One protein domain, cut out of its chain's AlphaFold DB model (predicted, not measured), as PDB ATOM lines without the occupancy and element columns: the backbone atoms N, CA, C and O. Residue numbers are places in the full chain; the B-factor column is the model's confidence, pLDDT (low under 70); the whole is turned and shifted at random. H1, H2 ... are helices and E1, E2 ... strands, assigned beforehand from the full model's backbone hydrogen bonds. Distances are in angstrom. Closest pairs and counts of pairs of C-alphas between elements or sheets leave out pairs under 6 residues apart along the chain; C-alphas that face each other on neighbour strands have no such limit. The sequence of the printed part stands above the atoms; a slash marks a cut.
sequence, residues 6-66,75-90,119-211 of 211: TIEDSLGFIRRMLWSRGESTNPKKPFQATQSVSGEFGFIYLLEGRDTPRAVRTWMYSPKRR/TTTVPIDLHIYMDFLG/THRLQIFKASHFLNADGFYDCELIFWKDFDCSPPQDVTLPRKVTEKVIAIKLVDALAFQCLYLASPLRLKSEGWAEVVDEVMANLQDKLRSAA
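AT A GLANCE: This is residues 6 to 66, 75 to 90 and 119 to 211 of the 211 residues of an uncharacterized protein of Leptolyngbya sp. SIO1D8 (UniProt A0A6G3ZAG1). One twisted sheet of six strands curls round the helix H1 on one face, while two longer helices, H2 and H3, cross each other on the opposite face. H2 packs mainly on E3 and E4, and H3 starts over the edge strand E6; the loop residues 22 to 27 stick out beyond H1. The printed part has 170 residues, with three named helices and six named strands along the chain as H1 E1 E2 E3 E4 E5 E6 H2 H3. The sheet's order is E1 E2 E3 E4 E5 E6, antiparallel throughout, and the class is mixed, helices and strands. The whole is compact, with a radius of gyration of the C-alphas of 16.8 A, yet elongated, spanning 54 by 33 by 26 A.

HOW THE PARTS SIT: Start at H1, residues 6 to 19, which is on the sheet; its closest C-alphas to E5, residues 120 to 131, are those of Leu 18 and His 129, 6.4 A apart. Go on to E1, residues 32 to 38, and E2, residues 42 to 48, a hairpin with N 37 and O 44 at 2.9 A. E3, residues 55 to 63, completes a meander, each strand the antiparallel neighbour of the one before; N 45 and O 60 are 2.8 A apart. E4, residues 80 to 88, is the antiparallel neighbour of E3, with N 59 and O 84 at 2.9 A, and of E5, with N 83 and O 125 at 2.8 A. E6, residues 137 to 147, forms a hairpin with E5; N 122 and O 145 are 2.9 A apart. H2, residues 163 to 180, is on the face opposite to H1, in three layers, helices on both faces of a sheet; the C-alphas of Arg 57 and Ile 168, its closest to E3, are 6.4 A apart. H3, residues 189 to 209, is on the same face as H2, over E6 at a height over the sheet of 11.1 A. H2, with residues 169 to 174 alone, and H3, with residues 195 to 203 alone, touch at a steep tilt of 56 degrees, opposite ways, closest at the C-alphas of Leu 174 and Val 199, 6.4 A. In H1 and H3 every O i to N i+4 pair is within hydrogen-bond range; in H2, 12 of 14 are.

IN THESE COORDINATES: Find C-alpha 6 at (212.592, 211.310, 233.412), where H1 begins; its length is 20.2 A. E5 measures 31.3 A and ends at C-alpha 131, (191.585, 218.952, 240.228). E6 measures 29.0 A, H2 26.4 A and H3 30.1 A, ending at C-alpha 209, (226.870, 229.679, 209.739).

THE WHOLE: Look for the two C-alphas farthest apart, those of Ala 133 and Thr 156, at 55.7 A. Residues 67 to 74 and 91 to 118 are not printed; the C-alphas across these cuts are 15.6 A and 6.7 A apart. The links H1 to E1 and E6 to H2 are long. Find pLDDT under 70 at residues 19 to 32, 66, 75 to 78, 153 to 160 and 211.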
ATOM      1  N   THR A   6     212.625 209.909 233.853       80.81
ATOM      2  CA  THR A   6     212.592 211.310 233.412       80.81
ATOM      3  C   THR A   6     211.153 211.825 233.343       80.81
ATOM      4  O   THR A   6     210.876 212.937 233.787       80.81
ATOM      5  N   ILE A   7     210.216 210.993 232.863       81.44
ATOM      6  CA  ILE A   7     208.779 211.312 232.890       81.44
ATOM      7  C   ILE A   7     208.301 211.482 234.335       81.44
ATOM      8  O   ILE A   7     207.635 212.469 234.640       81.44
ATOM      9  N   GLU A   8     208.651 210.558 235.234       82.56
ATOM     10  CA  GLU A   8     208.243 210.641 236.643       82.56
ATOM     11  C   GLU A   8     208.777 211.912 237.321       82.56
ATOM     12  O   GLU A   8     208.018 212.616 237.988       82.56
ATOM     13  N   ASP A   9     210.053 212.247 237.114       82.19
ATOM     14  CA  ASP A   9     210.662 213.461 237.663       82.19
ATOM     15  C   ASP A   9     209.933 214.727 237.156       82.19
ATOM     16  O   ASP A   9     209.673 215.653 237.933       82.19
ATOM     17  N   SER A  10     209.564 214.768 235.868       81.19
ATOM     18  CA  SER A  10     208.775 215.854 235.264       81.19
ATOM     19  C   SER A  10     207.371 215.954 235.874       81.19
ATOM     20  O   SER A  10     206.976 217.028 236.333       81.19
ATOM     21  N   LEU A  11     206.639 214.840 235.966       83.19
ATOM     22  CA  LEU A  11     205.301 214.790 236.568       83.19
ATOM     23  C   LEU A  11     205.325 215.169 238.054       83.19
ATOM     24  O   LEU A  11     204.482 215.940 238.520       83.19
ATOM     25  N   GLY A  12     206.317 214.680 238.796       80.75
ATOM     26  CA  GLY A  12     206.530 215.022 240.197       80.75
ATOM     27  C   GLY A  12     206.779 216.517 240.390       80.75
ATOM     28  O   GLY A  12     206.269 217.104 241.344       80.75
ATOM     29  N   PHE A  13     207.514 217.155 239.475       81.75
ATOM     30  CA  PHE A  13     207.726 218.601 239.503       81.75
ATOM     31  C   PHE A  13     206.447 219.394 239.196       81.75
ATOM     32  O   PHE A  13     206.118 220.311 239.949       81.75
ATOM     33  N   ILE A  14     205.690 219.014 238.158       80.62
ATOM     34  CA  ILE A  14     204.384 219.624 237.840       80.62
ATOM     35  C   ILE A  14     203.467 219.566 239.064       80.62
ATOM     36  O   ILE A  14     202.913 220.581 239.481       80.62
ATOM     37  N   ARG A  15     203.368 218.397 239.705       78.69
ATOM     38  CA  ARG A  15     202.517 218.190 240.881       78.69
ATOM     39  C   ARG A  15     202.895 219.116 242.044       78.69
ATOM     40  O   ARG A  15     202.017 219.750 242.627       78.69
ATOM     41  N   ARG A  16     204.193 219.257 242.350       77.06
ATOM     42  CA  ARG A  16     204.688 220.196 243.380       77.06
ATOM     43  C   ARG A  16     204.366 221.653 243.043       77.06
ATOM     44  O   ARG A  16     203.975 222.412 243.930       77.06
ATOM     45  N   MET A  17     204.507 222.038 241.775       76.12
ATOM     46  CA  MET A  17     204.192 223.389 241.304       76.12
ATOM     47  C   MET A  17     202.706 223.721 241.467       76.12
ATOM     48  O   MET A  17     202.362 224.826 241.878       76.12
ATOM     49  N   LEU A  18     201.826 222.766 241.171       71.75
ATOM     50  CA  LEU A  18     200.383 222.952 241.297       71.75
ATOM     51  C   LEU A  18     199.947 223.045 242.765       71.75
ATOM     52  O   LEU A  18     199.208 223.959 243.122       71.75
ATOM     53  N   TRP A  19     200.472 222.183 243.641       65.81
ATOM     54  CA  TRP A  19     200.137 222.207 245.071       65.81
ATOM     55  C   TRP A  19     200.568 223.475 245.802       65.81
ATOM     56  O   TRP A  19     199.842 223.989 246.649       65.81
ATOM     57  N   SER A  20     201.725 224.022 245.455       58.34
ATOM     58  CA  SER A  20     202.269 225.200 246.137       58.34
ATOM     59  C   SER A  20     201.613 226.524 245.743       58.34
ATOM     60  O   SER A  20     201.904 227.553 246.348       58.34
ATOM     61  N   ARG A  21     200.685 226.521 244.777       55.06
ATOM     62  CA  ARG A  21     199.828 227.683 244.493       55.06
ATOM     63  C   ARG A  21     198.695 227.862 245.514       55.06
ATOM     64  O   ARG A  21     198.103 228.937 245.539       55.06
ATOM     65  N   GLY A  22     198.408 226.852 246.343       46.59
ATOM     66  CA  GLY A  22     197.363 226.897 247.374       46.59
ATOM     67  C   GLY A  22     197.816 227.400 248.752       46.59
ATOM     68  O   GLY A  22     196.978 227.814 249.546       46.59
ATOM     69  N   GLU A  23     199.120 227.407 249.045       48.25
ATOM     70  CA  GLU A  23     199.653 227.801 250.358       48.25
ATOM     71  C   GLU A  23     200.254 229.213 250.305       48.25
ATOM     72  O   GLU A  23     201.382 229.422 249.862       48.25
ATOM     73  N   SER A  24     199.504 230.212 250.776       46.75
ATOM     74  CA  SER A  24     199.925 231.621 250.785       46.75
ATOM     75  C   SER A  24     200.966 231.970 251.862       46.75
ATOM     76  O   SER A  24     201.354 233.130 251.973       46.75
ATOM     77  N   THR A  25     201.397 231.007 252.682       47.22
ATOM     78  CA  THR A  25     202.166 231.246 253.918       47.22
ATOM     79  C   THR A  25     203.628 230.793 253.869       47.22
ATOM     80  O   THR A  25     204.372 231.079 254.803       47.22
ATOM     81  N   ASN A  26     204.084 230.138 252.794       44.00
ATOM     82  CA  ASN A  26     205.473 229.677 252.688       44.00
ATOM     83  C   ASN A  26     206.400 230.779 252.111       44.00
ATOM     84  O   ASN A  26     206.186 231.221 250.980       44.00
ATOM     85  N   PRO A  27     207.466 231.216 252.820       44.09
ATOM     86  CA  PRO A  27     208.324 232.329 252.386       44.09
ATOM     87  C   PRO A  27     209.248 231.989 251.203       44.09
ATOM     88  O   PRO A  27     209.834 232.885 250.599       44.09
ATOM     89  N   LYS A  28     209.374 230.709 250.836       47.66
ATOM     90  CA  LYS A  28     210.056 230.260 249.617       47.66
ATOM     91  C   LYS A  28     209.041 229.543 248.740       47.66
ATOM     92  O   LYS A  28     208.698 228.395 249.007       47.66
ATOM     93  N   LYS A  29     208.559 230.213 247.692       52.50
ATOM     94  CA  LYS A  29     207.805 229.531 246.635       52.50
ATOM     95  C   LYS A  29     208.706 228.411 246.093       52.50
ATOM     96  O   LYS A  29     209.843 228.708 245.732       52.50
ATOM     97  N   PRO A  30     208.261 227.143 246.044       53.56
ATOM     98  CA  PRO A  30     209.115 226.027 245.622       53.56
ATOM     99  C   PRO A  30     209.450 226.069 244.126       53.56
ATOM    100  O   PRO A  30     210.246 225.272 243.645       53.56
ATOM    101  N   PHE A  31     208.861 227.015 243.395       66.69
ATOM    102  CA  PHE A  31     209.210 227.362 242.032       66.69
ATOM    103  C   PHE A  31     209.200 228.887 241.892       66.69
ATOM    104  O   PHE A  31     208.326 229.576 242.427       66.69
ATOM    105  N   GLN A  32     210.160 229.415 241.144       66.25
ATOM    106  CA  GLN A  32     210.210 230.823 240.779       66.25
ATOM    107  C   GLN A  32     210.327 230.905 239.262       66.25
ATOM    108  O   GLN A  32     211.201 230.278 238.664       66.25
ATOM    109  N   ALA A  33     209.419 231.658 238.639       74.75
ATOM    110  CA  ALA A  33     209.642 232.094 237.273       74.75
ATOM    111  C   ALA A  33     210.802 233.093 237.312       74.75
ATOM    112  O   ALA A  33     210.656 234.178 237.877       74.75
ATOM    113  N   THR A  34     211.958 232.709 236.780       80.19
ATOM    114  CA  THR A  34     213.141 233.582 236.758       80.19
ATOM    115  C   THR A  34     213.136 234.527 235.573       80.19
ATOM    116  O   THR A  34     213.736 235.597 235.624       80.19
ATOM    117  N   GLN A  35     212.378 234.181 234.537       87.62
ATOM    118  CA  GLN A  35     212.101 235.051 233.410       87.62
ATOM    119  C   GLN A  35     210.655 234.853 232.958       87.62
ATOM    120  O   GLN A  35     210.152 233.730 232.941       87.62
ATOM    121  N   SER A  36     209.997 235.942 232.560       90.94
ATOM    122  CA  SER A  36     208.695 235.904 231.893       90.94
ATOM    123  C   SER A  36     208.747 236.715 230.606       90.94
ATOM    124  O   SER A  36     209.203 237.859 230.629       90.94
ATOM    125  N   VAL A  37     208.243 236.157 229.508       93.19
ATOM    126  CA  VAL A  37     208.095 236.870 228.232       93.19
ATOM    127  C   VAL A  37     206.630 236.837 227.817       93.19
ATOM    128  O   VAL A  37     206.004 235.779 227.796       93.19
ATOM    129  N   SER A  38     206.081 238.012 227.511       92.31
ATOM    130  CA  SER A  38     204.707 238.184 227.036       92.31
ATOM    131  C   SER A  38     204.685 238.160 225.511       92.31
ATOM    132  O   SER A  38     205.407 238.926 224.879       92.31
ATOM    133  N   GLY A  39     203.851 237.302 224.930       89.25
ATOM    134  CA  GLY A  39     203.511 237.320 223.508       89.25
ATOM    135  C   GLY A  39     202.093 237.832 223.281       89.25
ATOM    136  O   GLY A  39     201.425 238.304 224.204       89.25
ATOM    137  N   GLU A  40     201.600 237.723 222.052       88.44
ATOM    138  CA  GLU A  40     200.230 238.119 221.711       88.44
ATOM    139  C   GLU A  40     199.201 237.212 222.403       88.44
ATOM    140  O   GLU A  40     198.337 237.709 223.132       88.44
ATOM    141  N   PHE A  41     199.367 235.890 222.268       86.38
ATOM    142  CA  PHE A  41     198.394 234.875 222.698       86.38
ATOM    143  C   PHE A  41     198.656 234.269 224.087       86.38
ATOM    144  O   PHE A  41     197.786 233.605 224.650       86.38
ATOM    145  N   GLY A  42     199.832 234.496 224.675       89.19
ATOM    146  CA  GLY A  42     200.228 233.860 225.932       89.19
ATOM    147  C   GLY A  42     201.492 234.445 226.547       89.19
ATOM    148  O   GLY A  42     202.024 235.449 226.075       89.19
ATOM    149  N   PHE A  43     201.962 233.790 227.601       91.31
ATOM    150  CA  PHE A  43     203.213 234.070 228.294       91.31
ATOM    151  C   PHE A  43     204.066 232.807 228.320       91.31
ATOM    152  O   PHE A  43     203.527 231.715 228.484       91.31
ATOM    153  N   ILE A  44     205.383 232.955 228.233       94.88
ATOM    154  CA  ILE A  44     206.321 231.890 228.592       94.88
ATOM    155  C   ILE A  44     207.067 232.254 229.868       94.88
ATOM    156  O   ILE A  44     207.444 233.409 230.073       94.88
ATOM    157  N   TYR A  45     207.289 231.255 230.709       92.62
ATOM    158  CA  TYR A  45     207.985 231.368 231.981       92.62
ATOM    159  C   TYR A  45     209.153 230.394 232.014       92.62
ATOM    160  O   TYR A  45     208.953 229.190 231.844       92.62
ATOM    161  N   LEU A  46     210.358 230.909 232.248       93.62
ATOM    162  CA  LEU A  46     211.517 230.081 232.553       93.62
ATOM    163  C   LEU A  46     211.403 229.655 234.011       93.62
ATOM    164  O   LEU A  46     211.308 230.508 234.895       93.62
ATOM    165  N   LEU A  47     211.374 228.349 234.252       90.19
ATOM    166  CA  LEU A  47     211.150 227.791 235.579       90.19
ATOM    167  C   LEU A  47     212.445 227.245 236.174       90.19
ATOM    168  O   LEU A  47     213.161 226.472 235.535       90.19
ATOM    169  N   GLU A  48     212.684 227.586 237.436       85.50
ATOM    170  CA  GLU A  48     213.723 226.982 238.272       85.50
ATOM    171  C   GLU A  48     213.113 226.137 239.402       85.50
ATOM    172  O   GLU A  48     211.918 226.230 239.692       85.50
ATOM    173  N   GLY A  49     213.943 225.297 240.034       78.62
ATOM    174  CA  GLY A  49     213.532 224.429 241.148       78.62
ATOM    175  C   GLY A  49     213.247 222.969 240.772       78.62
ATOM    176  O   GLY A  49     212.641 222.240 241.555       78.62
ATOM    177  N   ARG A  50     213.664 222.503 239.584       83.88
ATOM    178  CA  ARG A  50     213.675 221.060 239.286       83.88
ATOM    179  C   ARG A  50     214.831 220.385 240.018       83.88
ATOM    180  O   ARG A  50     215.974 220.457 239.577       83.88
ATOM    181  N   ASP A  51     214.503 219.667 241.087       74.06
ATOM    182  CA  ASP A  51     215.451 218.915 241.926       74.06
ATOM    183  C   ASP A  51     215.933 217.600 241.276       74.06
ATOM    184  O   ASP A  51     216.018 216.564 241.933       74.06
ATOM    185  N   THR A  52     216.219 217.606 239.971       82.56
ATOM    186  CA  THR A  52     216.827 216.462 239.278       82.56
ATOM    187  C   THR A  52     218.122 216.904 238.602       82.56
ATOM    188  O   THR A  52     218.126 217.881 237.851       82.56
ATOM    189  N   PRO A  53     219.251 216.206 238.828       81.69
ATOM    190  CA  PRO A  53     220.543 216.593 238.260       81.69
ATOM    191  C   PRO A  53     220.592 216.483 236.726       81.69
ATOM    192  O   PRO A  53     221.562 216.926 236.113       81.69
ATOM    193  N   ARG A  54     219.566 215.875 236.115       87.44
ATOM    194  CA  ARG A  54     219.390 215.751 234.664       87.44
ATOM    195  C   ARG A  54     218.712 216.966 234.034       87.44
ATOM    196  O   ARG A  54     218.867 217.150 232.831       87.44
ATOM    197  N   ALA A  55     218.013 217.791 234.818       90.69
ATOM    198  CA  ALA A  55     217.295 218.946 234.298       90.69
ATOM    199  C   ALA A  55     218.271 219.940 233.670       90.69
ATOM    200  O   ALA A  55     219.151 220.493 234.336       90.69
ATOM    201  N   VAL A  56     218.103 220.179 232.371       92.62
ATOM    202  CA  VAL A  56     218.885 221.177 231.641       92.62
ATOM    203  C   VAL A  56     218.154 222.505 231.633       92.62
ATOM    204  O   VAL A  56     218.748 223.533 231.969       92.62
ATOM    205  N   ARG A  57     216.875 222.493 231.246       94.25
ATOM    206  CA  ARG A  57     216.047 223.699 231.183       94.25
ATOM    207  C   ARG A  57     214.566 223.355 231.174       94.25
ATOM    208  O   ARG A  57     214.170 222.269 230.751       94.25
ATOM    209  N   THR A  58     213.741 224.262 231.681       94.56
ATOM    210  CA  THR A  58     212.296 224.055 231.792       94.56
ATOM    211  C   THR A  58     211.556 225.342 231.502       94.56
ATOM    212  O   THR A  58     211.792 226.356 232.155       94.56
ATOM    213  N   TRP A  59     210.633 225.274 230.554       95.62
ATOM    214  CA  TRP A  59     209.724 226.359 230.225       95.62
ATOM    215  C   TRP A  59     208.286 225.956 230.499       95.62
ATOM    216  O   TRP A  59     207.921 224.783 230.437       95.62
ATOM    217  N   MET A  60     207.458 226.951 230.770       94.00
ATOM    218  CA  MET A  60     206.015 226.801 230.818       94.00
ATOM    219  C   MET A  60     205.380 227.886 229.965       94.00
ATOM    220  O   MET A  60     205.654 229.064 230.175       94.00
ATOM    221  N   TYR A  61     204.530 227.499 229.024       93.44
ATOM    222  CA  TYR A  61     203.666 228.416 228.301       93.44
ATOM    223  C   TYR A  61     202.283 228.438 228.956       93.44
ATOM    224  O   TYR A  61     201.664 227.390 229.151       93.44
ATOM    225  N   SER A  62     201.788 229.636 229.258       90.19
ATOM    226  CA  SER A  62     200.434 229.859 229.759       90.19
ATOM    227  C   SER A  62     199.661 230.763 228.796       90.19
ATOM    228  O   SER A  62     200.105 231.885 228.525       90.19
ATOM    229  N   PRO A  63     198.511 230.322 228.257       88.50
ATOM    230  CA  PRO A  63     197.700 231.152 227.373       88.50
ATOM    231  C   PRO A  63     197.126 232.353 228.134       88.50
ATOM    232  O   PRO A  63     196.789 232.257 229.319       88.50
ATOM    233  N   LYS A  64     196.949 233.487 227.448       85.12
ATOM    234  CA  LYS A  64     196.267 234.644 228.040       85.12
ATOM    235  C   LYS A  64     194.816 234.285 228.323       85.12
ATOM    236  O   LYS A  64     194.026 234.008 227.421       85.12
ATOM    237  N   ARG A  65     194.452 234.342 229.596       74.94
ATOM    238  CA  ARG A  65     193.080 234.141 230.054       74.94
ATOM    239  C   ARG A  65     192.402 235.505 229.995       74.94
ATOM    240  O   ARG A  65     192.840 236.429 230.676       74.94
ATOM    241  N   ARG A  66     191.380 235.675 229.147       56.16
ATOM    242  CA  ARG A  66     190.547 236.890 229.190       56.16
ATOM    243  C   ARG A  66     189.966 236.996 230.601       56.16
ATOM    244  O   ARG A  66     189.508 235.981 231.118       56.16
ATOM    245  N   THR A  75     182.775 225.172 234.100       45.31
ATOM    246  CA  THR A  75     182.770 223.951 233.252       45.31
ATOM    247  C   THR A  75     182.775 224.039 231.713       45.31
ATOM    248  O   THR A  75     181.909 223.438 231.091       45.31
ATOM    249  N   THR A  76     183.785 224.619 231.046       42.62
ATOM    250  CA  THR A  76     184.088 224.148 229.657       42.62
ATOM    251  C   THR A  76     185.563 224.034 229.275       42.62
ATOM    252  O   THR A  76     185.895 223.152 228.491       42.62
ATOM    253  N   THR A  77     186.482 224.818 229.838       53.00
ATOM    254  CA  THR A  77     187.921 224.592 229.610       53.00
ATOM    255  C   THR A  77     188.683 224.819 230.894       53.00
ATOM    256  O   THR A  77     188.875 225.960 231.318       53.00
ATOM    257  N   VAL A  78     189.103 223.721 231.519       60.19
ATOM    258  CA  VAL A  78     190.031 223.781 232.639       60.19
ATOM    259  C   VAL A  78     191.294 224.491 232.147       60.19
ATOM    260  O   VAL A  78     191.791 224.154 231.070       60.19
ATOM    261  N   PRO A  79     191.788 225.525 232.843       75.25
ATOM    262  CA  PRO A  79     192.999 226.194 232.414       75.25
ATOM    263  C   PRO A  79     194.173 225.223 232.463       75.25
ATOM    264  O   PRO A  79     194.557 224.733 233.527       75.25
ATOM    265  N   ILE A  80     194.719 224.978 231.280       86.19
ATOM    266  CA  ILE A  80     195.831 224.077 231.025       86.19
ATOM    267  C   ILE A  80     197.019 224.926 230.584       86.19
ATOM    268  O   ILE A  80     196.879 225.790 229.715       86.19
ATOM    269  N   ASP A  81     198.178 224.652 231.169       90.25
ATOM    270  CA  ASP A  81     199.456 225.185 230.711       90.25
ATOM    271  C   ASP A  81     200.238 224.095 229.967       90.25
ATOM    272  O   ASP A  81     200.042 222.893 230.174       90.25
ATOM    273  N   LEU A  82     201.132 224.532 229.085       93.69
ATOM    274  CA  LEU A  82     202.070 223.665 228.387       93.69
ATOM    275  C   LEU A  82     203.408 223.704 229.125       93.69
ATOM    276  O   LEU A  82     203.954 224.781 229.349       93.69
ATOM    277  N   HIS A  83     203.962 222.550 229.463       94.31
ATOM    278  CA  HIS A  83     205.258 222.432 230.118       94.31
ATOM    279  C   HIS A  83     206.264 221.776 229.179       94.31
ATOM    280  O   HIS A  83     206.010 220.690 228.668       94.31
ATOM    281  N   ILE A  84     207.403 222.428 228.967       95.88
ATOM    282  CA  ILE A  84     208.446 222.018 228.027       95.88
ATOM    283  C   ILE A  84     209.718 221.731 228.825       95.88
ATOM    284  O   ILE A  84     210.303 222.633 229.429       95.88
ATOM    285  N   TYR A  85     210.153 220.475 228.820       94.94
ATOM    286  CA  TYR A  85     211.304 219.994 229.579       94.94
ATOM    287  C   TYR A  85     212.405 219.518 228.649       94.94
ATOM    288  O   TYR A  85     212.145 218.762 227.717       94.94
ATOM    289  N   MET A  86     213.636 219.930 228.940       96.38
ATOM    290  CA  MET A  86     214.836 219.370 228.334       96.38
ATOM    291  C   MET A  86     215.682 218.726 229.427       96.38
ATOM    292  O   MET A  86     216.121 219.406 230.362       96.38
ATOM    293  N   ASP A  87     215.914 217.424 229.293       93.94
ATOM    294  CA  ASP A  87     216.636 216.599 230.259       93.94
ATOM    295  C   ASP A  87     217.827 215.901 229.606       93.94
ATOM    296  O   ASP A  87     217.757 215.468 228.460       93.94
ATOM    297  N   PHE A  88     218.932 215.778 230.337       91.38
ATOM    298  CA  PHE A  88     220.129 215.070 229.890       91.38
ATOM    299  C   PHE A  88     219.977 213.546 230.043       91.38
ATOM    300  O   PHE A  88     219.646 213.027 231.121       91.38
ATOM    301  N   LEU A  89     220.281 212.823 228.967       89.00
ATOM    302  CA  LEU A  89     220.309 211.366 228.874       89.00
ATOM    303  C   LEU A  89     221.724 210.830 229.123       89.00
ATOM    304  O   LEU A  89     222.719 211.428 228.730       89.00
ATOM    305  N   GLY A  90     221.808 209.671 229.779       84.06
ATOM    306  CA  GLY A  90     223.078 208.992 230.055       84.06
ATOM    307  C   GLY A  90     223.683 209.305 231.431       84.06
ATOM    308  O   GLY A  90     222.984 209.788 232.335       84.06
ATOM    309  N   THR A 119     221.648 212.406 223.542       91.31
ATOM    310  CA  THR A 119     222.199 213.026 224.749       91.31
ATOM    311  C   THR A 119     221.141 213.741 225.560       91.31
ATOM    312  O   THR A 119     221.371 214.013 226.733       91.31
ATOM    313  N   HIS A 120     219.996 214.066 224.963       94.25
ATOM    314  CA  HIS A 120     218.934 214.799 225.632       94.25
ATOM    315  C   HIS A 120     217.556 214.293 225.222       94.25
ATOM    316  O   HIS A 120     217.378 213.784 224.120       94.25
ATOM    317  N   ARG A 121     216.577 214.462 226.109       95.19
ATOM    318  CA  ARG A 121     215.164 214.199 225.852       95.19
ATOM    319  C   ARG A 121     214.378 215.484 226.021       95.19
ATOM    320  O   ARG A 121     214.431 216.114 227.078       95.19
ATOM    321  N   LEU A 122     213.632 215.838 224.983       96.69
ATOM    322  CA  LEU A 122     212.588 216.847 225.034       96.69
ATOM    323  C   LEU A 122     211.278 216.170 225.431       96.69
ATOM    324  O   LEU A 122     210.918 215.141 224.859       96.69
ATOM    325  N   GLN A 123     210.546 216.763 226.367       95.88
ATOM    326  CA  GLN A 123     209.206 216.323 226.749       95.88
ATOM    327  C   GLN A 123     208.273 217.523 226.823       95.88
ATOM    328  O   GLN A 123     208.627 218.551 227.402       95.88
ATOM    329  N   ILE A 124     207.074 217.380 226.267       95.62
ATOM    330  CA  ILE A 124     206.037 218.405 226.302       95.62
ATOM    331  C   ILE A 124     204.805 217.818 226.975       95.62
ATOM    332  O   ILE A 124     204.244 216.825 226.509       95.62
ATOM    333  N   PHE A 125     204.377 218.451 228.061       94.44
ATOM    334  CA  PHE A 125     203.190 218.068 228.813       94.44
ATOM    335  C   PHE A 125     202.122 219.153 228.743       94.44
ATOM    336  O   PHE A 125     202.429 220.344 228.703       94.44
ATOM    337  N   LYS A 126     200.861 218.738 228.806       92.19
ATOM    338  CA  LYS A 126     199.738 219.589 229.200       92.19
ATOM    339  C   LYS A 126     199.428 219.308 230.654       92.19
ATOM    340  O   LYS A 126     199.279 218.146 231.012       92.19
ATOM    341  N   ALA A 127     199.308 220.346 231.470       88.69
ATOM    342  CA  ALA A 127     198.927 220.190 232.866       88.69
ATOM    343  C   ALA A 127     197.807 221.158 233.247       88.69
ATOM    344  O   ALA A 127     197.902 222.370 233.030       88.69
ATOM    345  N   SER A 128     196.749 220.602 233.825       83.19
ATOM    346  CA  SER A 128     195.625 221.335 234.396       83.19
ATOM    347  C   SER A 128     196.019 222.046 235.690       83.19
ATOM    348  O   SER A 128     196.775 221.523 236.505       83.19
ATOM    349  N   HIS A 129     195.452 223.233 235.917       73.69
ATOM    350  CA  HIS A 129     195.588 223.956 237.190       73.69
ATOM    351  C   HIS A 129     194.601 223.511 238.263       73.69
ATOM    352  O   HIS A 129     194.752 223.901 239.418       73.69
ATOM    353  N   PHE A 130     193.593 222.729 237.890       71.56
ATOM    354  CA  PHE A 130     192.516 222.309 238.774       71.56
ATOM    355  C   PHE A 130     192.456 220.793 238.888       71.56
ATOM    356  O   PHE A 130     192.858 220.063 237.977       71.56
ATOM    357  N   LEU A 131     191.929 220.347 240.022       71.75
ATOM    358  CA  LEU A 131     191.585 218.952 240.228       71.75
ATOM    359  C   LEU A 131     190.374 218.592 239.360       71.75
ATOM    360  O   LEU A 131     189.433 219.379 239.236       71.75
ATOM    361  N   ASN A 132     190.415 217.406 238.768       76.50
ATOM    362  CA  ASN A 132     189.287 216.784 238.094       76.50
ATOM    363  C   ASN A 132     188.269 216.244 239.119       76.50
ATOM    364  O   ASN A 132     188.446 216.389 240.332       76.50
ATOM    365  N   ALA A 133     187.187 215.629 238.633       75.75
ATOM    366  CA  ALA A 133     186.123 215.089 239.485       75.75
ATOM    367  C   ALA A 133     186.623 214.027 240.484       75.75
ATOM    368  O   ALA A 133     186.057 213.891 241.565       75.75
ATOM    369  N   ASP A 134     187.715 213.340 240.149       77.81
ATOM    370  CA  ASP A 134     188.341 212.303 240.969       77.81
ATOM    371  C   ASP A 134     189.368 212.872 241.968       77.81
ATOM    372  O   ASP A 134     190.004 212.127 242.714       77.81
ATOM    373  N   GLY A 135     189.555 214.197 242.004       70.06
ATOM    374  CA  GLY A 135     190.499 214.853 242.907       70.06
ATOM    375  C   GLY A 135     191.959 214.797 242.445       70.06
ATOM    376  O   GLY A 135     192.860 215.033 243.254       70.06
ATOM    377  N   PHE A 136     192.220 214.512 241.165       74.19
ATOM    378  CA  PHE A 136     193.565 214.476 240.581       74.19
ATOM    379  C   PHE A 136     193.806 215.646 239.626       74.19
ATOM    380  O   PHE A 136     192.885 216.151 238.993       74.19
ATOM    381  N   TYR A 137     195.059 216.084 239.490       74.81
ATOM    382  CA  TYR A 137     195.429 217.010 238.418       74.81
ATOM    383  C   TYR A 137     195.553 216.247 237.102       74.81
ATOM    384  O   TYR A 137     196.319 215.285 237.026       74.81
ATOM    385  N   ASP A 138     194.865 216.717 236.064       83.38
ATOM    386  CA  ASP A 138     195.048 216.174 234.721       83.38
ATOM    387  C   ASP A 138     196.419 216.589 234.179       83.38
ATOM    388  O   ASP A 138     196.744 217.779 234.104       83.38
ATOM    389  N   CYS A 139     197.228 215.601 233.802       86.50
ATOM    390  CA  CYS A 139     198.507 215.807 233.143       86.50
ATOM    391  C   CYS A 139     198.666 214.803 232.000       86.50
ATOM    392  O   CYS A 139     198.463 213.606 232.187       86.50
ATOM    393  N   GLU A 140     199.049 215.290 230.826       90.31
ATOM    394  CA  GLU A 140     199.167 214.500 229.603       90.31
ATOM    395  C   GLU A 140     200.526 214.766 228.952       90.31
ATOM    396  O   GLU A 140     200.862 215.917 228.670       90.31
ATOM    397  N   LEU A 141     201.307 213.714 228.688       92.50
ATOM    398  CA  LEU A 141     202.481 213.800 227.817       92.50
ATOM    399  C   LEU A 141     201.999 213.831 226.365       92.50
ATOM    400  O   LEU A 141     201.498 212.826 225.867       92.50
ATOM    401  N   ILE A 142     202.173 214.960 225.683       94.25
ATOM    402  CA  ILE A 142     201.661 215.143 224.316       94.25
ATOM    403  C   ILE A 142     202.728 214.959 223.238       94.25
ATOM    404  O   ILE A 142     202.391 214.744 222.077       94.25
ATOM    405  N   PHE A 143     204.004 215.074 223.607       95.06
ATOM    406  CA  PHE A 143     205.128 214.883 222.701       95.06
ATOM    407  C   PHE A 143     206.398 214.573 223.491       95.06
ATOM    408  O   PHE A 143     206.646 215.165 224.546       95.06
ATOM    409  N   TRP A 144     207.233 213.685 222.961       95.62
ATOM    410  CA  TRP A 144     208.609 213.523 223.410       95.62
ATOM    411  C   TRP A 144     209.497 213.107 222.242       95.62
ATOM    412  O   TRP A 144     209.049 212.416 221.327       95.62
ATOM    413  N   LYS A 145     210.761 213.529 222.278       94.88
ATOM    414  CA  LYS A 145     211.770 213.132 221.294       94.88
ATOM    415  C   LYS A 145     213.159 213.194 221.913       94.88
ATOM    416  O   LYS A 145     213.461 214.082 222.714       94.88
ATOM    417  N   ASP A 146     213.980 212.231 221.531       95.00
ATOM    418  CA  ASP A 146     215.377 212.121 221.924       95.00
ATOM    419  C   ASP A 146     216.258 212.813 220.878       95.00
ATOM    420  O   ASP A 146     216.036 212.653 219.679       95.00
ATOM    421  N   PHE A 147     217.239 213.590 221.334       92.00
ATOM    422  CA  PHE A 147     218.128 214.398 220.502       92.00
ATOM    423  C   PHE A 147     219.586 214.086 220.792       92.00
ATOM    424  O   PHE A 147     220.005 214.054 221.956       92.00
ATOM    425  N   ASP A 148     220.386 213.955 219.738       90.06
ATOM    426  CA  ASP A 148     221.832 214.089 219.845       90.06
ATOM    427  C   ASP A 148     222.238 215.565 219.723       90.06
ATOM    428  O   ASP A 148     222.399 216.127 218.643       90.06
ATOM    429  N   CYS A 149     222.389 216.220 220.873       89.12
ATOM    430  CA  CYS A 149     222.909 217.581 220.965       89.12
ATOM    431  C   CYS A 149     224.448 217.645 220.917       89.12
ATOM    432  O   CYS A 149     225.005 218.682 221.281       89.12
ATOM    433  N   SER A 150     225.163 216.576 220.544       83.12
ATOM    434  CA  SER A 150     226.613 216.659 220.363       83.12
ATOM    435  C   SER A 150     226.974 217.670 219.256       83.12
ATOM    436  O   SER A 150     226.293 217.740 218.233       83.12
ATOM    437  N   PRO A 151     228.040 218.479 219.433       76.25
ATOM    438  CA  PRO A 151     228.533 219.363 218.383       76.25
ATOM    439  C   PRO A 151     228.842 218.570 217.100       76.25
ATOM    440  O   PRO A 151     229.431 217.488 217.207       76.25
ATOM    441  N   PRO A 152     228.502 219.085 215.903       70.00
ATOM    442  CA  PRO A 152     228.884 218.445 214.649       70.00
ATOM    443  C   PRO A 152     230.406 218.273 214.580       70.00
ATOM    444  O   PRO A 152     231.140 219.223 214.858       70.00
ATOM    445  N   GLN A 153     230.885 217.080 214.216       67.38
ATOM    446  CA  GLN A 153     232.329 216.794 214.143       67.38
ATOM    447  C   GLN A 153     233.029 217.620 213.055       67.38
ATOM    448  O   GLN A 153     234.215 217.920 213.170       67.38
ATOM    449  N   ASP A 154     232.270 218.027 212.042       65.50
ATOM    450  CA  ASP A 154     232.760 218.686 210.831       65.50
ATOM    451  C   ASP A 154     232.904 220.208 211.008       65.50
ATOM    452  O   ASP A 154     233.316 220.915 210.091       65.50
ATOM    453  N   VAL A 155     232.532 220.730 212.182       64.94
ATOM    454  CA  VAL A 155     232.389 222.163 212.434       64.94
ATOM    455  C   VAL A 155     233.278 222.568 213.608       64.94
ATOM    456  O   VAL A 155     233.098 222.112 214.739       64.94
ATOM    457  N   THR A 156     234.231 223.473 213.362       66.50
ATOM    458  CA  THR A 156     235.083 224.020 214.430       66.50
ATOM    459  C   THR A 156     234.293 225.051 215.229       66.50
ATOM    460  O   THR A 156     234.343 226.248 214.971       66.50
ATOM    461  N   LEU A 157     233.529 224.582 216.212       67.56
ATOM    462  CA  LEU A 157     232.743 225.461 217.070       67.56
ATOM    463  C   LEU A 157     233.608 226.094 218.175       67.56
ATOM    464  O   LEU A 157     234.560 225.474 218.666       67.56
ATOM    465  N   PRO A 158     233.270 227.312 218.643       66.88
ATOM    466  CA  PRO A 158     233.933 227.914 219.793       66.88
ATOM    467  C   PRO A 158     233.912 226.969 221.002       66.88
ATOM    468  O   PRO A 158     232.881 226.366 221.290       66.88
ATOM    469  N   ARG A 159     234.997 226.922 221.795       62.09
ATOM    470  CA  ARG A 159     235.133 226.047 222.991       62.09
ATOM    471  C   ARG A 159     233.975 226.135 224.002       62.09
ATOM    472  O   ARG A 159     233.838 225.266 224.856       62.09
ATOM    473  N   LYS A 160     233.169 227.198 223.945       66.81
ATOM    474  CA  LYS A 160     231.998 227.418 224.807       66.81
ATOM    475  C   LYS A 160     230.739 226.671 224.337       66.81
ATOM    476  O   LYS A 160     229.799 226.554 225.118       66.81
ATOM    477  N   VAL A 161     230.690 226.183 223.095       76.31
ATOM    478  CA  VAL A 161     229.545 225.438 222.556       76.31
ATOM    479  C   VAL A 161     229.656 223.982 223.000       76.31
ATOM    480  O   VAL A 161     230.457 223.209 222.486       76.31
ATOM    481  N   THR A 162     228.864 223.628 224.005       82.88
ATOM    482  CA  THR A 162     228.771 222.269 224.558       82.88
ATOM    483  C   THR A 162     227.407 221.661 224.242       82.88
ATOM    484  O   THR A 162     226.478 222.390 223.889       82.88
ATOM    485  N   GLU A 163     227.251 220.350 224.447       86.50
ATOM    486  CA  GLU A 163     225.965 219.654 224.260       86.50
ATOM    487  C   GLU A 163     224.840 220.322 225.060       86.50
ATOM    488  O   GLU A 163     223.747 220.565 224.553       86.50
ATOM    489  N   LYS A 164     225.156 220.732 226.297       88.94
ATOM    490  CA  LYS A 164     224.242 221.471 227.169       88.94
ATOM    491  C   LYS A 164     223.817 222.809 226.557       88.94
ATOM    492  O   LYS A 164     222.658 223.192 226.673       88.94
ATOM    493  N   VAL A 165     224.739 223.543 225.932       90.50
ATOM    494  CA  VAL A 165     224.427 224.841 225.306       90.50
ATOM    495  C   VAL A 165     223.524 224.654 224.090       90.50
ATOM    496  O   VAL A 165     222.590 225.432 223.918       90.50
ATOM    497  N   ILE A 166     223.767 223.624 223.277       91.19
ATOM    498  CA  ILE A 166     222.912 223.288 222.130       91.19
ATOM    499  C   ILE A 166     221.505 222.917 222.617       91.19
ATOM    500  O   ILE A 166     220.531 223.497 222.144       91.19
ATOM    501  N   ALA A 167     221.401 222.056 223.634       93.75
ATOM    502  CA  ALA A 167     220.125 221.666 224.231       93.75
ATOM    503  C   ALA A 167     219.343 222.863 224.808       93.75
ATOM    504  O   ALA A 167     218.134 222.965 224.607       93.75
ATOM    505  N   ILE A 168     220.029 223.801 225.478       94.69
ATOM    506  CA  ILE A 168     219.433 225.054 225.973       94.69
ATOM    507  C   ILE A 168     218.905 225.904 224.815       94.69
ATOM    508  O   ILE A 168     217.773 226.372 224.878       94.69
ATOM    509  N   LYS A 169     219.694 226.090 223.751       94.25
ATOM    510  CA  LYS A 169     219.267 226.882 222.589       94.25
ATOM    511  C   LYS A 169     218.059 226.266 221.883       94.25
ATOM    512  O   LYS A 169     217.165 227.008 221.489       94.25
ATOM    513  N   LEU A 170     218.026 224.938 221.752       95.19
ATOM    514  CA  LEU A 170     216.909 224.201 221.158       95.19
ATOM    515  C   LEU A 170     215.613 224.436 221.940       95.19
ATOM    516  O   LEU A 170     214.616 224.879 221.374       95.19
ATOM    517  N   VAL A 171     215.631 224.180 223.250       96.69
ATOM    518  CA  VAL A 171     214.422 224.301 224.076       96.69
ATOM    519  C   VAL A 171     213.993 225.755 224.283       96.69
ATOM    520  O   VAL A 171     212.797 226.022 224.354       96.69
ATOM    521  N   ASP A 172     214.935 226.702 224.319       96.88
ATOM    522  CA  ASP A 172     214.616 228.131 224.309       96.88
ATOM    523  C   ASP A 172     213.889 228.510 223.021       96.88
ATOM    524  O   ASP A 172     212.790 229.052 223.081       96.88
ATOM    525  N   ALA A 173     214.454 228.184 221.856       96.06
ATOM    526  CA  ALA A 173     213.832 228.502 220.575       96.06
ATOM    527  C   ALA A 173     212.421 227.899 220.457       96.06
ATOM    528  O   ALA A 173     211.493 228.592 220.044       96.06
ATOM    529  N   LEU A 174     212.235 226.656 220.911       96.50
ATOM    530  CA  LEU A 174     210.925 226.008 220.953       96.50
ATOM    531  C   LEU A 174     209.933 226.725 221.884       96.50
ATOM    532  O   LEU A 174     208.771 226.921 221.526       96.50
ATOM    533  N   ALA A 175     210.377 227.146 223.072       96.31
ATOM    534  CA  ALA A 175     209.534 227.901 223.994       96.31
ATOM    535  C   ALA A 175     209.101 229.241 223.383       96.31
ATOM    536  O   ALA A 175     207.921 229.583 223.427       96.31
ATOM    537  N   PHE A 176     210.020 229.971 222.746       95.75
ATOM    538  CA  PHE A 176     209.685 231.203 222.031       95.75
ATOM    539  C   PHE A 176     208.728 230.955 220.860       95.75
ATOM    540  O   PHE A 176     207.819 231.758 220.655       95.75
ATOM    541  N   GLN A 177     208.840 229.821 220.160       94.75
ATOM    542  CA  GLN A 177     207.907 229.458 219.090       94.75
ATOM    543  C   GLN A 177     206.455 229.362 219.579       94.75
ATOM    544  O   GLN A 177     205.529 229.747 218.867       94.75
ATOM    545  N   CYS A 178     206.239 228.972 220.839       93.56
ATOM    546  CA  CYS A 178     204.906 228.939 221.444       93.56
ATOM    547  C   CYS A 178     204.229 230.320 221.516       93.56
ATOM    548  O   CYS A 178     203.005 230.383 221.607       93.56
ATOM    549  N   LEU A 179     204.992 231.419 221.481       92.56
ATOM    550  CA  LEU A 179     204.438 232.776 221.448       92.56
ATOM    551  C   LEU A 179     203.924 233.179 220.060       92.56
ATOM    552  O   LEU A 179     203.054 234.045 219.981       92.56
ATOM    553  N   TYR A 180     204.450 232.565 218.997       90.25
ATOM    554  CA  TYR A 180     204.062 232.829 217.607       90.25
ATOM    555  C   TYR A 180     202.946 231.898 217.117       90.25
ATOM    556  O   TYR A 180     202.217 232.230 216.186       90.25
ATOM    557  N   LEU A 181     202.775 230.743 217.761       88.31
ATOM    558  CA  LEU A 181     201.679 229.826 217.471       88.31
ATOM    559  C   LEU A 181     200.350 230.386 218.000       88.31
ATOM    560  O   LEU A 181     200.214 230.699 219.182       88.31
ATOM    561  N   ALA A 182     199.325 230.425 217.145       83.62
ATOM    562  CA  ALA A 182     197.990 230.890 217.533       83.62
ATOM    563  C   ALA A 182     197.313 229.975 218.574       83.62
ATOM    564  O   ALA A 182     196.453 230.408 219.339       83.62
ATOM    565  N   SER A 183     197.641 228.678 218.586       86.06
ATOM    566  CA  SER A 183     197.031 227.696 219.494       86.06
ATOM    567  C   SER A 183     197.965 226.512 219.797       86.06
ATOM    568  O   SER A 183     197.641 225.376 219.442       86.06
ATOM    569  N   PRO A 184     199.098 226.727 220.495       88.75
ATOM    570  CA  PRO A 184     200.064 225.661 220.797       88.75
ATOM    571  C   PRO A 184     199.442 224.508 221.605       88.75
ATOM    572  O   PRO A 184     199.769 223.345 221.400       88.75
ATOM    573  N   LEU A 185     198.460 224.799 222.466       89.94
ATOM    574  CA  LEU A 185     197.733 223.788 223.246       89.94
ATOM    575  C   LEU A 185     196.843 222.856 222.404       89.94
ATOM    576  O   LEU A 185     196.400 221.825 222.910       89.94
ATOM    577  N   ARG A 186     196.545 223.200 221.146       90.62
ATOM    578  CA  ARG A 186     195.723 222.367 220.250       90.62
ATOM    579  C   ARG A 186     196.552 221.450 219.358       90.62
ATOM    580  O   ARG A 186     195.980 220.562 218.732       90.62
ATOM    581  N   LEU A 187     197.870 221.642 219.314       92.12
ATOM    582  CA  LEU A 187     198.755 220.775 218.552       92.12
ATOM    583  C   LEU A 187     198.773 219.367 219.159       92.12
ATOM    584  O   LEU A 187     198.832 219.193 220.384       92.12
ATOM    585  N   LYS A 188     198.687 218.377 218.269       91.62
ATOM    586  CA  LYS A 188     198.915 216.959 218.558       91.62
ATOM    587  C   LYS A 188     200.403 216.631 218.409       91.62
ATOM    588  O   LYS A 188     201.183 217.495 218.009       91.62
ATOM    589  N   SER A 189     200.776 215.393 218.722       92.31
ATOM    590  CA  SER A 189     202.160 214.911 218.647       92.31
ATOM    591  C   SER A 189     202.807 215.185 217.283       92.31
ATOM    592  O   SER A 189     203.928 215.675 217.230       92.31
ATOM    593  N   GLU A 190     202.085 214.959 216.181       94.12
ATOM    594  CA  GLU A 190     202.595 215.149 214.815       94.12
ATOM    595  C   GLU A 190     202.892 216.625 214.523       94.12
ATOM    596  O   GLU A 190     203.963 216.958 214.027       94.12
ATOM    597  N   GLY A 191     201.990 217.526 214.924       94.12
ATOM    598  CA  GLY A 191     202.211 218.967 214.773       94.12
ATOM    599  C   GLY A 191     203.361 219.476 215.646       94.12
ATOM    600  O   GLY A 191     204.104 220.362 215.239       94.12
ATOM    601  N   TRP A 192     203.555 218.898 216.837       95.31
ATOM    602  CA  TRP A 192     204.743 219.186 217.642       95.31
ATOM    603  C   TRP A 192     206.021 218.644 217.004       95.31
ATOM    604  O   TRP A 192     207.042 219.319 217.092       95.31
ATOM    605  N   ALA A 193     205.975 217.484 216.346       95.31
ATOM    606  CA  ALA A 193     207.121 216.947 215.619       95.31
ATOM    607  C   ALA A 193     207.581 217.917 214.522       95.31
ATOM    608  O   ALA A 193     208.758 218.264 214.490       95.31
ATOM    609  N   GLU A 194     206.650 218.425 213.709       95.12
ATOM    610  CA  GLU A 194     206.935 219.407 212.653       95.12
ATOM    611  C   GLU A 194     207.574 220.684 213.213       95.12
ATOM    612  O   GLU A 194     208.634 221.105 212.750       95.12
ATOM    613  N   VAL A 195     206.979 221.264 214.262       95.81
ATOM    614  CA  VAL A 195     207.507 222.476 214.912       95.81
ATOM    615  C   VAL A 195     208.913 222.240 215.463       95.81
ATOM    616  O   VAL A 195     209.798 223.085 215.332       95.81
ATOM    617  N   VAL A 196     209.135 221.101 216.115       95.75
ATOM    618  CA  VAL A 196     210.422 220.773 216.729       95.75
ATOM    619  C   VAL A 196     211.497 220.526 215.670       95.75
ATOM    620  O   VAL A 196     212.630 220.977 215.846       95.75
ATOM    621  N   ASP A 197     211.150 219.864 214.569       94.00
ATOM    622  CA  ASP A 197     212.066 219.609 213.458       94.00
ATOM    623  C   ASP A 197     212.447 220.909 212.737       94.00
ATOM    624  O   ASP A 197     213.628 221.126 212.460       94.00
ATOM    625  N   GLU A 198     211.497 221.829 212.540       95.00
ATOM    626  CA  GLU A 198     211.765 223.171 212.009       95.00
ATOM    627  C   GLU A 198     212.720 223.961 212.921       95.00
ATOM    628  O   GLU A 198     213.704 224.552 212.462       95.00
ATOM    629  N   VAL A 199     212.471 223.958 214.235       95.25
ATOM    630  CA  VAL A 199     213.340 224.636 215.210       95.25
ATOM    631  C   VAL A 199     214.746 224.031 215.203       95.25
ATOM    632  O   VAL A 199     215.733 224.773 215.261       95.25
ATOM    633  N   MET A 200     214.858 222.703 215.119       91.12
ATOM    634  CA  MET A 200     216.147 222.016 215.092       91.12
ATOM    635  C   MET A 200     216.925 222.311 213.807       91.12
ATOM    636  O   MET A 200     218.111 222.632 213.893       91.12
ATOM    637  N   ALA A 201     216.275 222.273 212.641       91.25
ATOM    638  CA  ALA A 201     216.897 222.621 211.362       91.25
ATOM    639  C   ALA A 201     217.448 224.057 211.390       91.25
ATOM    640  O   ALA A 201     218.637 224.281 211.159       91.25
ATOM    641  N   ASN A 202     216.627 225.015 211.829       92.25
ATOM    642  CA  ASN A 202     217.035 226.413 211.986       92.25
ATOM    643  C   ASN A 202     218.213 226.587 212.961       92.25
ATOM    644  O   ASN A 202     219.074 227.450 212.768       92.25
ATOM    645  N   LEU A 203     218.254 225.808 214.047       90.38
ATOM    646  CA  LEU A 203     219.366 225.834 214.995       90.38
ATOM    647  C   LEU A 203     220.647 225.271 214.371       90.38
ATOM    648  O   LEU A 203     221.710 225.868 214.546       90.38
ATOM    649  N   GLN A 204     220.557 224.151 213.657       86.25
ATOM    650  CA  GLN A 204     221.695 223.534 212.976       86.25
ATOM    651  C   GLN A 204     222.288 224.468 211.919       86.25
ATOM    652  O   GLN A 204     223.507 224.645 211.890       86.25
ATOM    653  N   ASP A 205     221.451 225.135 211.128       87.25
ATOM    654  CA  ASP A 205     221.903 226.101 210.125       87.25
ATOM    655  C   ASP A 205     222.619 227.290 210.770       87.25
ATOM    656  O   ASP A 205     223.720 227.652 210.353       87.25
ATOM    657  N   LYS A 206     222.074 227.831 211.868       86.19
ATOM    658  CA  LYS A 206     222.729 228.901 212.642       86.19
ATOM    659  C   LYS A 206     224.064 228.472 213.245       86.19
ATOM    660  O   LYS A 206     224.977 229.287 213.355       86.19
ATOM    661  N   LEU A 207     224.174 227.220 213.692       81.94
ATOM    662  CA  LEU A 207     225.424 226.680 214.229       81.94
ATOM    663  C   LEU A 207     226.475 226.513 213.129       81.94
ATOM    664  O   LEU A 207     227.637 226.817 213.374       81.94
ATOM    665  N   ARG A 208     226.066 226.087 211.928       80.44
ATOM    666  CA  ARG A 208     226.947 225.965 210.758       80.44
ATOM    667  C   ARG A 208     227.400 227.323 210.229       80.44
ATOM    668  O   ARG A 208     228.562 227.463 209.889       80.44
ATOM    669  N   SER A 209     226.523 228.327 210.204       79.50
ATOM    670  CA  SER A 209     226.870 229.679 209.739       79.50
ATOM    671  C   SER A 209     227.761 230.466 210.706       79.50
ATOM    672  O   SER A 209     228.293 231.508 210.340       79.50
ATOM    673  N   ALA A 210     227.840 230.038 211.970       70.38
ATOM    674  CA  ALA A 210     228.613 230.706 213.018       70.38
ATOM    675  C   ALA A 210     230.024 230.119 213.214       70.38
ATOM    676  O   ALA A 210     230.728 230.551 214.131       70.38
ATOM    677  N   ALA A 211     230.392 229.120 212.413       59.94
ATOM    678  CA  ALA A 211     231.695 228.463 212.405       59.94
ATOM    679  C   ALA A 211     232.526 228.916 211.204       59.94
ATOM    680  O   ALA A 211     233.762 228.984 211.370       59.94
TER     681      ALA A 211